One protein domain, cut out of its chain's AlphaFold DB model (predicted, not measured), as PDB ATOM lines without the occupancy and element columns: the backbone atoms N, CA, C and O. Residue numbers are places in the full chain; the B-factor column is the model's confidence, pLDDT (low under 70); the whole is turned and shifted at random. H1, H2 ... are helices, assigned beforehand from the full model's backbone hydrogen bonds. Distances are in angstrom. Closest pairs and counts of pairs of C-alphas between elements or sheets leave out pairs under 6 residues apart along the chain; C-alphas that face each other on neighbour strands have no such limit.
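What this domain is: This is residues 6 to 88 of the 91 residues of the protein "DDE_3 domain-containing protein" of Ktedonobacter sp (UniProt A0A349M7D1). Three helices, H2, H3 and H4, make a loose triangle: H3 meets the last part of H2, H4 crosses back past its first part, and H3 and H4 make a corner. The short helix H1 lies well away from them, at the far end of a long link. The printed part has 83 residues with four named helices, H1, H2, H3 and H4 along the chain, and no named strand; the class is all helix. The whole is loose, with a radius of gyration of the C-alphas of 16.4 A, and only just elongated, spanning 45 by 29 by 26 A.

How they stand to each other: H1, residues 10 to 17, is apart from H2, residues 38 to 50, from H3, residues 59 to 74, and from H4, residues 77 to 86. H2 touches H3 with residues 46 to 50 alone, at a steep tilt of 65 degrees, opposite ways; their closest C-alphas, of Asp 50 and Ala 69, are 6.2 A apart. H2 touches H4 with residues 38 to 42 alone, at a steep tilt of 49 degrees, opposite ways; their closest C-alphas, of Pro 38 and Thr 84, are 5.0 A apart. H3 and H4 only just touch, and only at the corner, with 3 pairs of C-alphas within 8 A; the closest, of Leu 73 and Ile 79, are 7.7 A apart, and the helices stand about perpendicular at 87 degrees. Every O i to N i+4 pair is within hydrogen-bond range in H1, H3 and H4, and 8 of 9 are in H2.

Where its parts are: H1 begins at C-alpha 10 (9.864, -60.280, 21.823) and is 10.4 A long. H2 is 17.0 A long, H3 22.3 A and H4 14.1 A. H4 ends at C-alpha 86 (14.258, -29.693, 27.046).

The domain as a whole: The C-alphas farthest apart, of Lys 17 and Cys 57, are 45.8 A apart. Residues 6 to 11, of which 10 and 11 belong to H1, stand free. The link from H1 to H2 is long, 20 residues. The printed part has no cut, and no printed residue has a pLDDT under 70.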
ATOM      1  N   TYR A   6      10.278 -52.757  16.014       70.50
ATOM      2  CA  TYR A   6      11.543 -53.322  16.480       70.50
ATOM      3  C   TYR A   6      11.856 -53.023  17.959       70.50
ATOM      4  O   TYR A   6      12.353 -53.904  18.656       70.50
ATOM      5  N   HIS A   7      11.488 -51.848  18.487       72.69
ATOM      6  CA  HIS A   7      11.738 -51.497  19.898       72.69
ATOM      7  C   HIS A   7      10.785 -52.195  20.886       72.69
ATOM      8  O   HIS A   7      11.018 -52.177  22.093       72.69
ATOM      9  N   ARG A   8       9.719 -52.840  20.389       73.50
ATOM     10  CA  ARG A   8       8.700 -53.553  21.187       73.50
ATOM     11  C   ARG A   8       8.698 -55.070  20.947       73.50
ATOM     12  O   ARG A   8       7.785 -55.768  21.400       73.50
ATOM     13  N   GLY A   9       9.708 -55.577  20.237       84.00
ATOM     14  CA  GLY A   9       9.835 -56.983  19.858       84.00
ATOM     15  C   GLY A   9      10.003 -57.941  21.044       84.00
ATOM     16  O   GLY A   9      10.376 -57.547  22.151       84.00
ATOM     17  N   GLN A  10       9.740 -59.230  20.801       85.75
ATOM     18  CA  GLN A  10       9.864 -60.280  21.823       85.75
ATOM     19  C   GLN A  10      11.288 -60.396  22.378       85.75
ATOM     20  O   GLN A  10      11.455 -60.618  23.574       85.75
ATOM     21  N   GLU A  11      12.302 -60.149  21.548       88.25
ATOM     22  CA  GLU A  11      13.711 -60.161  21.954       88.25
ATOM     23  C   GLU A  11      14.013 -59.151  23.070       88.25
ATOM     24  O   GLU A  11      14.647 -59.493  24.072       88.25
ATOM     25  N   ILE A  12      13.488 -57.925  22.958       88.06
ATOM     26  CA  ILE A  12      13.652 -56.885  23.984       88.06
ATOM     27  C   ILE A  12      12.952 -57.305  25.279       88.06
ATOM     28  O   ILE A  12      13.530 -57.212  26.362       88.06
ATOM     29  N   LYS A  13      11.735 -57.857  25.182       87.75
ATOM     30  CA  LYS A  13      10.997 -58.366  26.349       87.75
ATOM     31  C   LYS A  13      11.749 -59.508  27.038       87.75
ATOM     32  O   LYS A  13      11.828 -59.532  28.265       87.75
ATOM     33  N   ALA A  14      12.319 -60.438  26.273       90.81
ATOM     34  CA  ALA A  14      13.115 -61.542  26.799       90.81
ATOM     35  C   ALA A  14      14.411 -61.046  27.461       90.81
ATOM     36  O   ALA A  14      14.780 -61.523  28.533       90.81
ATOM     37  N   PHE A  15      15.087 -60.059  26.869       90.69
ATOM     38  CA  PHE A  15      16.259 -59.414  27.462       90.69
ATOM     39  C   PHE A  15      15.938 -58.749  28.810       90.69
ATOM     40  O   PHE A  15      16.626 -59.009  29.798       90.69
ATOM     41  N   LEU A  16      14.845 -57.985  28.885       89.69
ATOM     42  CA  LEU A  16      14.387 -57.363  30.131       89.69
ATOM     43  C   LEU A  16      14.051 -58.410  31.204       89.69
ATOM     44  O   LEU A  16      14.519 -58.289  32.340       89.69
ATOM     45  N   LYS A  17      13.328 -59.479  30.833       90.75
ATOM     46  CA  LYS A  17      12.971 -60.593  31.734       90.75
ATOM     47  C   LYS A  17      14.179 -61.361  32.267       90.75
ATOM     48  O   LYS A  17      14.136 -61.830  33.399       90.75
ATOM     49  N   ARG A  18      15.273 -61.456  31.503       93.94
ATOM     50  CA  ARG A  18      16.532 -62.097  31.936       93.94
ATOM     51  C   ARG A  18      17.313 -61.295  32.987       93.94
ATOM     52  O   ARG A  18      18.391 -61.713  33.392       93.94
ATOM     53  N   GLY A  19      16.769 -60.172  33.461       90.25
ATOM     54  CA  GLY A  19      17.299 -59.415  34.595       90.25
ATOM     55  C   GLY A  19      17.784 -58.013  34.246       90.25
ATOM     56  O   GLY A  19      18.104 -57.256  35.160       90.25
ATOM     57  N   ALA A  20      17.789 -57.625  32.966       89.94
ATOM     58  CA  ALA A  20      18.198 -56.282  32.553       89.94
ATOM     59  C   ALA A  20      17.270 -55.185  33.109       89.94
ATOM     60  O   ALA A  20      17.742 -54.097  33.431       89.94
ATOM     61  N   ALA A  21      15.989 -55.503  33.341       88.38
ATOM     62  CA  ALA A  21      15.026 -54.595  33.971       88.38
ATOM     63  C   ALA A  21      15.418 -54.150  35.397       88.38
ATOM     64  O   ALA A  21      14.886 -53.171  35.901       88.38
ATOM     65  N   LYS A  22      16.369 -54.831  36.058       90.69
ATOM     66  CA  LYS A  22      16.901 -54.397  37.363       90.69
ATOM     67  C   LYS A  22      17.829 -53.181  37.263       90.69
ATOM     68  O   LYS A  22      18.123 -52.563  38.278       90.69
ATOM     69  N   ARG A  23      18.361 -52.898  36.070       91.94
ATOM     70  CA  ARG A  23      19.366 -51.846  35.826       91.94
ATOM     71  C   ARG A  23      18.949 -50.842  34.753       91.94
ATOM     72  O   ARG A  23      19.623 -49.831  34.604       91.94
ATOM     73  N   LEU A  24      17.897 -51.137  33.992       88.62
ATOM     74  CA  LEU A  24      17.412 -50.319  32.886       88.62
ATOM     75  C   LEU A  24      15.927 -50.017  33.101       88.62
ATOM     76  O   LEU A  24      15.133 -50.952  33.208       88.62
ATOM     77  N   SER A  25      15.572 -48.729  33.128       83.94
ATOM     78  CA  SER A  25      14.186 -48.279  32.946       83.94
ATOM     79  C   SER A  25      13.922 -48.086  31.458       83.94
ATOM     80  O   SER A  25      14.806 -47.637  30.725       83.94
ATOM     81  N   LEU A  26      12.719 -48.434  31.014       84.94
ATOM     82  CA  LEU A  26      12.259 -48.160  29.661       84.94
ATOM     83  C   LEU A  26      11.102 -47.171  29.749       84.94
ATOM     84  O   LEU A  26      10.027 -47.530  30.220       84.94
ATOM     85  N   GLU A  27      11.324 -45.956  29.261       82.44
ATOM     86  CA  GLU A  27      10.274 -44.949  29.141       82.44
ATOM     87  C   GLU A  27       9.544 -45.128  27.810       82.44
ATOM     88  O   GLU A  27      10.165 -45.236  26.748       82.44
ATOM     89  N   GLN A  28       8.214 -45.178  27.861       80.50
ATOM     90  CA  GLN A  28       7.401 -45.232  26.655       80.50
ATOM     91  C   GLN A  28       7.061 -43.811  26.217       80.50
ATOM     92  O   GLN A  28       6.276 -43.123  26.862       80.50
ATOM     93  N   LEU A  29       7.621 -43.396  25.088       79.00
ATOM     94  CA  LEU A  29       7.247 -42.140  24.455       79.00
ATOM     95  C   LEU A  29       5.983 -42.311  23.590       79.00
ATOM     96  O   LEU A  29       5.811 -43.363  22.959       79.00
ATOM     97  N   PRO A  30       5.092 -41.302  23.549       80.75
ATOM     98  CA  PRO A  30       3.940 -41.300  22.657       80.75
ATOM     99  C   PRO A  30       4.346 -41.389  21.184       80.75
ATOM    100  O   PRO A  30       5.425 -40.943  20.773       80.75
ATOM    101  N   ASP A  31       3.446 -41.928  20.363       77.06
ATOM    102  CA  ASP A  31       3.632 -41.901  18.918       77.06
ATOM    103  C   ASP A  31       3.693 -40.451  18.415       77.06
ATOM    104  O   ASP A  31       2.921 -39.600  18.852       77.06
ATOM    105  N   TYR A  32       4.616 -40.175  17.489       76.50
ATOM    106  CA  TYR A  32       4.819 -38.847  16.893       76.50
ATOM    107  C   TYR A  32       5.139 -37.711  17.885       76.50
ATOM    108  O   TYR A  32       4.825 -36.562  17.593       76.50
ATOM    109  N   ALA A  33       5.825 -38.004  18.995       82.94
ATOM    110  CA  ALA A  33       6.324 -36.997  19.942       82.94
ATOM    111  C   ALA A  33       7.860 -36.810  19.857       82.94
ATOM    112  O   ALA A  33       8.582 -37.217  20.771       82.94
ATOM    113  N   PRO A  34       8.404 -36.265  18.746       80.25
ATOM    114  CA  PRO A  34       9.846 -36.035  18.607       80.25
ATOM    115  C   PRO A  34      10.373 -34.974  19.585       80.25
ATOM    116  O   PRO A  34      11.537 -34.998  19.958       80.25
ATOM    117  N   ASP A  35       9.514 -34.061  20.030       82.62
ATOM    118  CA  ASP A  35       9.789 -33.041  21.041       82.62
ATOM    119  C   ASP A  35      10.131 -33.629  22.418       82.62
ATOM    120  O   ASP A  35      10.845 -33.000  23.199       82.62
ATOM    121  N   LEU A  36       9.687 -34.859  22.691       85.00
ATOM    122  CA  LEU A  36      10.010 -35.591  23.913       85.00
ATOM    123  C   LEU A  36      11.240 -36.494  23.769       85.00
ATOM    124  O   LEU A  36      11.626 -37.138  24.739       85.00
ATOM    125  N   ASN A  37      11.865 -36.568  22.593       88.31
ATOM    126  CA  ASN A  37      13.027 -37.421  22.380       88.31
ATOM    127  C   ASN A  37      14.329 -36.592  22.386       88.31
ATOM    128  O   ASN A  37      14.574 -35.820  21.458       88.31
ATOM    129  N   PRO A  38      15.199 -36.731  23.405       88.50
ATOM    130  CA  PRO A  38      16.397 -35.898  23.521       88.50
ATOM    131  C   PRO A  38      17.437 -36.174  22.431       88.50
ATOM    132  O   PRO A  38      18.311 -35.335  22.186       88.50
ATOM    133  N   ASP A  39      17.353 -37.323  21.752       90.56
ATOM    134  CA  ASP A  39      18.206 -37.627  20.604       90.56
ATOM    135  C   ASP A  39      17.986 -36.644  19.437       90.56
ATOM    136  O   ASP A  39      18.946 -36.330  18.740       90.56
ATOM    137  N   GLU A  40      16.784 -36.086  19.262       91.50
ATOM    138  CA  GLU A  40      16.455 -35.121  18.213       91.50
ATOM    139  C   GLU A  40      17.237 -33.826  18.444       91.50
ATOM    140  O   GLU A  40      17.804 -33.253  17.511       91.50
ATOM    141  N   GLY A  41      17.367 -33.406  19.708       92.81
ATOM    142  CA  GLY A  41      18.221 -32.285  20.103       92.81
ATOM    143  C   GLY A  41      19.699 -32.543  19.795       92.81
ATOM    144  O   GLY A  41      20.375 -31.692  19.205       92.81
ATOM    145  N   MET A  42      20.194 -33.743  20.113       94.31
ATOM    146  CA  MET A  42      21.571 -34.148  19.801       94.31
ATOM    147  C   MET A  42      21.816 -34.201  18.287       94.31
ATOM    148  O   MET A  42      22.827 -33.692  17.797       94.31
ATOM    149  N   TRP A  43      20.876 -34.757  17.523       94.19
ATOM    150  CA  TRP A  43      20.926 -34.807  16.064       94.19
ATOM    151  C   TRP A  43      20.884 -33.423  15.440       94.19
ATOM    152  O   TRP A  43      21.611 -33.166  14.478       94.19
ATOM    153  N   ASN A  44      20.066 -32.523  15.981       94.94
ATOM    154  CA  ASN A  44      20.004 -31.142  15.537       94.94
ATOM    155  C   ASN A  44      21.356 -30.441  15.732       94.94
ATOM    156  O   ASN A  44      21.847 -29.801  14.802       94.94
ATOM    157  N   TYR A  45      21.995 -30.625  16.892       95.56
ATOM    158  CA  TYR A  45      23.338 -30.101  17.147       95.56
ATOM    159  C   TYR A  45      24.365 -30.656  16.153       95.56
ATOM    160  O   TYR A  45      25.084 -29.890  15.511       95.56
ATOM    161  N   LEU A  46      24.405 -31.979  15.967       96.00
ATOM    162  CA  LEU A  46      25.343 -32.610  15.036       96.00
ATOM    163  C   LEU A  46      25.154 -32.092  13.609       96.00
ATOM    164  O   LEU A  46      26.127 -31.714  12.966       96.00
ATOM    165  N   LYS A  47      23.910 -32.038  13.121       94.31
ATOM    166  CA  LYS A  47      23.605 -31.659  11.735       94.31
ATOM    167  C   LYS A  47      23.803 -30.171  11.469       94.31
ATOM    168  O   LYS A  47      24.287 -29.824  10.400       94.31
ATOM    169  N   ARG A  48      23.406 -29.299  12.400       95.44
ATOM    170  CA  ARG A  48      23.385 -27.845  12.169       95.44
ATOM    171  C   ARG A  48      24.605 -27.111  12.704       95.44
ATOM    172  O   ARG A  48      24.957 -26.075  12.151       95.44
ATOM    173  N   VAL A  49      25.233 -27.618  13.761       94.75
ATOM    174  CA  VAL A  49      26.352 -26.939  14.427       94.75
ATOM    175  C   VAL A  49      27.672 -27.598  14.057       94.75
ATOM    176  O   VAL A  49      28.547 -26.937  13.509       94.75
ATOM    177  N   ASP A  50      27.824 -28.897  14.318       93.31
ATOM    178  CA  ASP A  50      29.131 -29.558  14.172       93.31
ATOM    179  C   ASP A  50      29.443 -29.948  12.714       93.31
ATOM    180  O   ASP A  50      30.582 -29.852  12.257       93.31
ATOM    181  N   LEU A  51      28.423 -30.361  11.956       95.75
ATOM    182  CA  LEU A  51      28.546 -30.774  10.551       95.75
ATOM    183  C   LEU A  51      27.909 -29.789   9.561       95.75
ATOM    184  O   LEU A  51      27.935 -30.055   8.364       95.75
ATOM    185  N   GLY A  52      27.376 -28.654  10.025       93.75
ATOM    186  CA  GLY A  52      26.529 -27.766   9.212       93.75
ATOM    187  C   GLY A  52      27.166 -27.254   7.916       93.75
ATOM    188  O   GLY A  52      26.460 -27.028   6.941       93.75
ATOM    189  N   ASN A  53      28.497 -27.134   7.883       93.81
ATOM    190  CA  ASN A  53      29.265 -26.672   6.718       93.81
ATOM    191  C   ASN A  53      30.249 -27.728   6.185       93.81
ATOM    192  O   ASN A  53      31.151 -27.413   5.409       93.81
ATOM    193  N   VAL A  54      30.135 -28.980   6.634       93.81
ATOM    194  CA  VAL A  54      31.046 -30.049   6.221       93.81
ATOM    195  C   VAL A  54      30.565 -30.631   4.896       93.81
ATOM    196  O   VAL A  54      29.552 -31.322   4.842       93.81
ATOM    197  N   CYS A  55      31.327 -30.396   3.829       94.50
ATOM    198  CA  CYS A  55      31.143 -31.082   2.554       94.50
ATOM    199  C   CYS A  55      31.999 -32.356   2.522       94.50
ATOM    200  O   CYS A  55      33.161 -32.335   2.932       94.50
ATOM    201  N   CYS A  56      31.418 -33.462   2.056       94.94
ATOM    202  CA  CYS A  56      32.115 -34.732   1.876       94.94
ATOM    203  C   CYS A  56      31.984 -35.192   0.421       94.94
ATOM    204  O   CYS A  56      30.916 -35.062  -0.170       94.94
ATOM    205  N   CYS A  57      33.058 -35.746  -0.133       95.31
ATOM    206  CA  CYS A  57      33.104 -36.263  -1.499       95.31
ATOM    207  C   CYS A  57      32.538 -37.686  -1.606       95.31
ATOM    208  O   CYS A  57      32.135 -38.105  -2.687       95.31
ATOM    209  N   ASP A  58      32.514 -38.424  -0.493       96.75
ATOM    210  CA  ASP A  58      32.044 -39.804  -0.421       96.75
ATOM    211  C   ASP A  58      31.459 -40.145   0.965       96.75
ATOM    212  O   ASP A  58      31.552 -39.378   1.936       96.75
ATOM    213  N   LEU A  59      30.823 -41.317   1.044       97.19
ATOM    214  CA  LEU A  59      30.184 -41.805   2.265       97.19
ATOM    215  C   LEU A  59      31.192 -42.180   3.356       97.19
ATOM    216  O   LEU A  59      30.885 -42.013   4.537       97.19
ATOM    217  N   ASP A  60      32.396 -42.627   3.001       97.75
ATOM    218  CA  ASP A  60      33.423 -42.991   3.981       97.75
ATOM    219  C   ASP A  60      33.945 -41.754   4.714       97.75
ATOM    220  O   ASP A  60      34.167 -41.762   5.929       97.75
ATOM    221  N   GLN A  61      34.113 -40.649   3.993       96.69
ATOM    222  CA  GLN A  61      34.473 -39.359   4.545       96.69
ATOM    223  C   GLN A  61      33.360 -38.833   5.447       96.69
ATOM    224  O   GLN A  61      33.662 -38.411   6.567       96.69
ATOM    225  N   LEU A  62      32.097 -38.921   5.018       96.12
ATOM    226  CA  LEU A  62      30.955 -38.559   5.859       96.12
ATOM    227  C   LEU A  62      30.929 -39.390   7.147       96.12
ATOM    228  O   LEU A  62      30.794 -38.833   8.235       96.12
ATOM    229  N   HIS A  63      31.126 -40.705   7.045       97.25
ATOM    230  CA  HIS A  63      31.127 -41.606   8.191       97.25
ATOM    231  C   HIS A  63      32.237 -41.250   9.188       97.25
ATOM    232  O   HIS A  63      31.971 -41.089  10.383       97.25
ATOM    233  N   ARG A  64      33.466 -41.016   8.705       97.44
ATOM    234  CA  ARG A  64      34.581 -40.549   9.546       97.44
ATOM    235  C   ARG A  64      34.264 -39.216  10.227       97.44
ATOM    236  O   ARG A  64      34.516 -39.069  11.422       97.44
ATOM    237  N   LYS A  65      33.702 -38.248   9.494       97.19
ATOM    238  CA  LYS A  65      33.338 -36.930  10.042       97.19
ATOM    239  C   LYS A  65      32.236 -37.029  11.092       97.19
ATOM    240  O   LYS A  65      32.345 -36.374  12.128       97.19
ATOM    241  N   LEU A  66      31.238 -37.881  10.875       96.62
ATOM    242  CA  LEU A  66      30.166 -38.131  11.834       96.62
ATOM    243  C   LEU A  66      30.691 -38.766  13.126       96.62
ATOM    244  O   LEU A  66      30.332 -38.308  14.209       96.62
ATOM    245  N   ILE A  67      31.581 -39.762  13.037       97.44
ATOM    246  CA  ILE A  67      32.221 -40.361  14.222       97.44
ATOM    247  C   ILE A  67      32.976 -39.290  15.013       97.44
ATOM    248  O   ILE A  67      32.798 -39.180  16.224       97.44
ATOM    249  N   GLN A  68      33.775 -38.463  14.336       97.06
ATOM    250  CA  GLN A  68      34.525 -37.391  14.991       97.06
ATOM    251  C   GLN A  68      33.602 -36.361  15.661       97.06
ATOM    252  O   GLN A  68      33.893 -35.924  16.772       97.06
ATOM    253  N   ALA A  69      32.493 -35.986  15.018       96.56
ATOM    254  CA  ALA A  69      31.497 -35.078  15.588       96.56
ATOM    255  C   ALA A  69      30.810 -35.678  16.825       96.56
ATOM    256  O   ALA A  69      30.691 -35.029  17.861       96.56
ATOM    257  N   LYS A  70      30.448 -36.965  16.769       96.12
ATOM    258  CA  LYS A  70      29.912 -37.703  17.920       96.12
ATOM    259  C   LYS A  70      30.898 -37.723  19.092       96.12
ATOM    260  O   LYS A  70      30.488 -37.486  20.225       96.12
ATOM    261  N   GLU A  71      32.186 -37.976  18.844       96.50
ATOM    262  CA  GLU A  71      33.200 -37.940  19.907       96.50
ATOM    263  C   GLU A  71      33.378 -36.527  20.482       96.50
ATOM    264  O   GLU A  71      33.506 -36.377  21.692       96.50
ATOM    265  N   ARG A  72      33.290 -35.464  19.668       96.06
ATOM    266  CA  ARG A  72      33.268 -34.086  20.195       96.06
ATOM    267  C   ARG A  72      32.037 -33.818  21.057       96.06
ATOM    268  O   ARG A  72      32.170 -33.247  22.138       96.06
ATOM    269  N   LEU A  73      30.853 -34.237  20.606       95.75
ATOM    270  CA  LEU A  73      29.601 -34.088  21.353       95.75
ATOM    271  C   LEU A  73      29.646 -34.825  22.696       95.75
ATOM    272  O   LEU A  73      29.181 -34.283  23.693       95.75
ATOM    273  N   ARG A  74      30.271 -36.009  22.757       94.75
ATOM    274  CA  ARG A  74      30.452 -36.784  23.998       94.75
ATOM    275  C   ARG A  74      31.105 -35.975  25.123       94.75
ATOM    276  O   ARG A  74      30.820 -36.218  26.292       94.75
ATOM    277  N   HIS A  75      31.966 -35.017  24.786       96.00
ATOM    278  CA  HIS A  75      32.638 -34.157  25.760       96.00
ATOM    279  C   HIS A  75      31.859 -32.873  26.097       96.00
ATOM    280  O   HIS A  75      32.267 -32.126  26.981       96.00
ATOM    281  N   LYS A  76      30.724 -32.611  25.439       94.88
ATOM    282  CA  LYS A  76      29.874 -31.429  25.657       94.88
ATOM    283  C   LYS A  76      28.693 -31.771  26.564       94.88
ATOM    284  O   LYS A  76      27.544 -31.783  26.124       94.88
ATOM    285  N   GLN A  77      28.986 -32.034  27.839       94.56
ATOM    286  CA  GLN A  77      27.970 -32.408  28.833       94.56
ATOM    287  C   GLN A  77      26.828 -31.391  28.917       94.56
ATOM    288  O   GLN A  77      25.676 -31.790  28.985       94.56
ATOM    289  N   GLU A  78      27.119 -30.092  28.822       94.69
ATOM    290  CA  GLU A  78      26.091 -29.044  28.849       94.69
ATOM    291  C   GLU A  78      25.059 -29.190  27.725       94.69
ATOM    292  O   GLU A  78      23.864 -29.036  27.967       94.69
ATOM    293  N   ILE A  79      25.501 -29.537  26.511       94.25
ATOM    294  CA  ILE A  79      24.604 -29.750  25.369       94.25
ATOM    295  C   ILE A  79      23.748 -30.993  25.602       94.25
ATOM    296  O   ILE A  79      22.532 -30.928  25.450       94.25
ATOM    297  N   ILE A  80      24.369 -32.097  26.027       93.12
ATOM    298  CA  ILE A  80      23.665 -33.354  26.320       93.12
ATOM    299  C   ILE A  80      22.594 -33.123  27.393       93.12
ATOM    300  O   ILE A  80      21.429 -33.453  27.192       93.12
ATOM    301  N   THR A  81      22.975 -32.501  28.507       94.19
ATOM    302  CA  THR A  81      22.077 -32.203  29.624       94.19
ATOM    303  C   THR A  81      20.968 -31.233  29.218       94.19
ATOM    304  O   THR A  81      19.824 -31.415  29.624       94.19
ATOM    305  N   SER A  82      21.271 -30.222  28.398       93.19
ATOM    306  CA  SER A  82      20.272 -29.277  27.888       93.19
ATOM    307  C   SER A  82      19.221 -29.969  27.013       93.19
ATOM    308  O   SER A  82      18.028 -29.780  27.243       93.19
ATOM    309  N   CYS A  83      19.638 -30.840  26.084       93.06
ATOM    310  CA  CYS A  83      18.714 -31.621  25.253       93.06
ATOM    311  C   CYS A  83      17.793 -32.505  26.105       93.06
ATOM    312  O   CYS A  83      16.589 -32.546  25.874       93.06
ATOM    313  N   THR A  84      18.337 -33.163  27.129       90.50
ATOM    314  CA  THR A  84      17.550 -34.004  28.040       90.50
ATOM    315  C   THR A  84      16.543 -33.193  28.859       90.50
ATOM    316  O   THR A  84      15.377 -33.578  28.958       90.50
ATOM    317  N   ARG A  85      16.951 -32.029  29.379       92.12
ATOM    318  CA  ARG A  85      16.062 -31.119  30.122       92.12
ATOM    319  C   ARG A  85      14.962 -30.523  29.253       92.12
ATOM    320  O   ARG A  85      13.845 -30.364  29.736       92.12
ATOM    321  N   GLN A  86      15.251 -30.212  27.989       90.81
ATOM    322  CA  GLN A  86      14.258 -29.693  27.046       90.81
ATOM    323  C   GLN A  86      13.084 -30.667  26.857       90.81
ATOM    324  O   GLN A  86      11.945 -30.226  26.733       90.81
ATOM    325  N   CYS A  87      13.350 -31.974  26.908       88.81
ATOM    326  CA  CYS A  87      12.334 -33.024  26.832       88.81
ATOM    327  C   CYS A  87      11.648 -33.324  28.182       88.81
ATOM    328  O   CYS A  87      10.844 -34.247  28.267       88.81
ATOM    329  N   GLY A  88      11.954 -32.566  29.242       87.25
ATOM    330  CA  GLY A  88      11.338 -32.719  30.564       87.25
ATOM    331  C   GLY A  88      11.975 -33.785  31.459       87.25
ATOM    332  O   GLY A  88      11.414 -34.113  32.502       87.25
TER     333      GLY A  88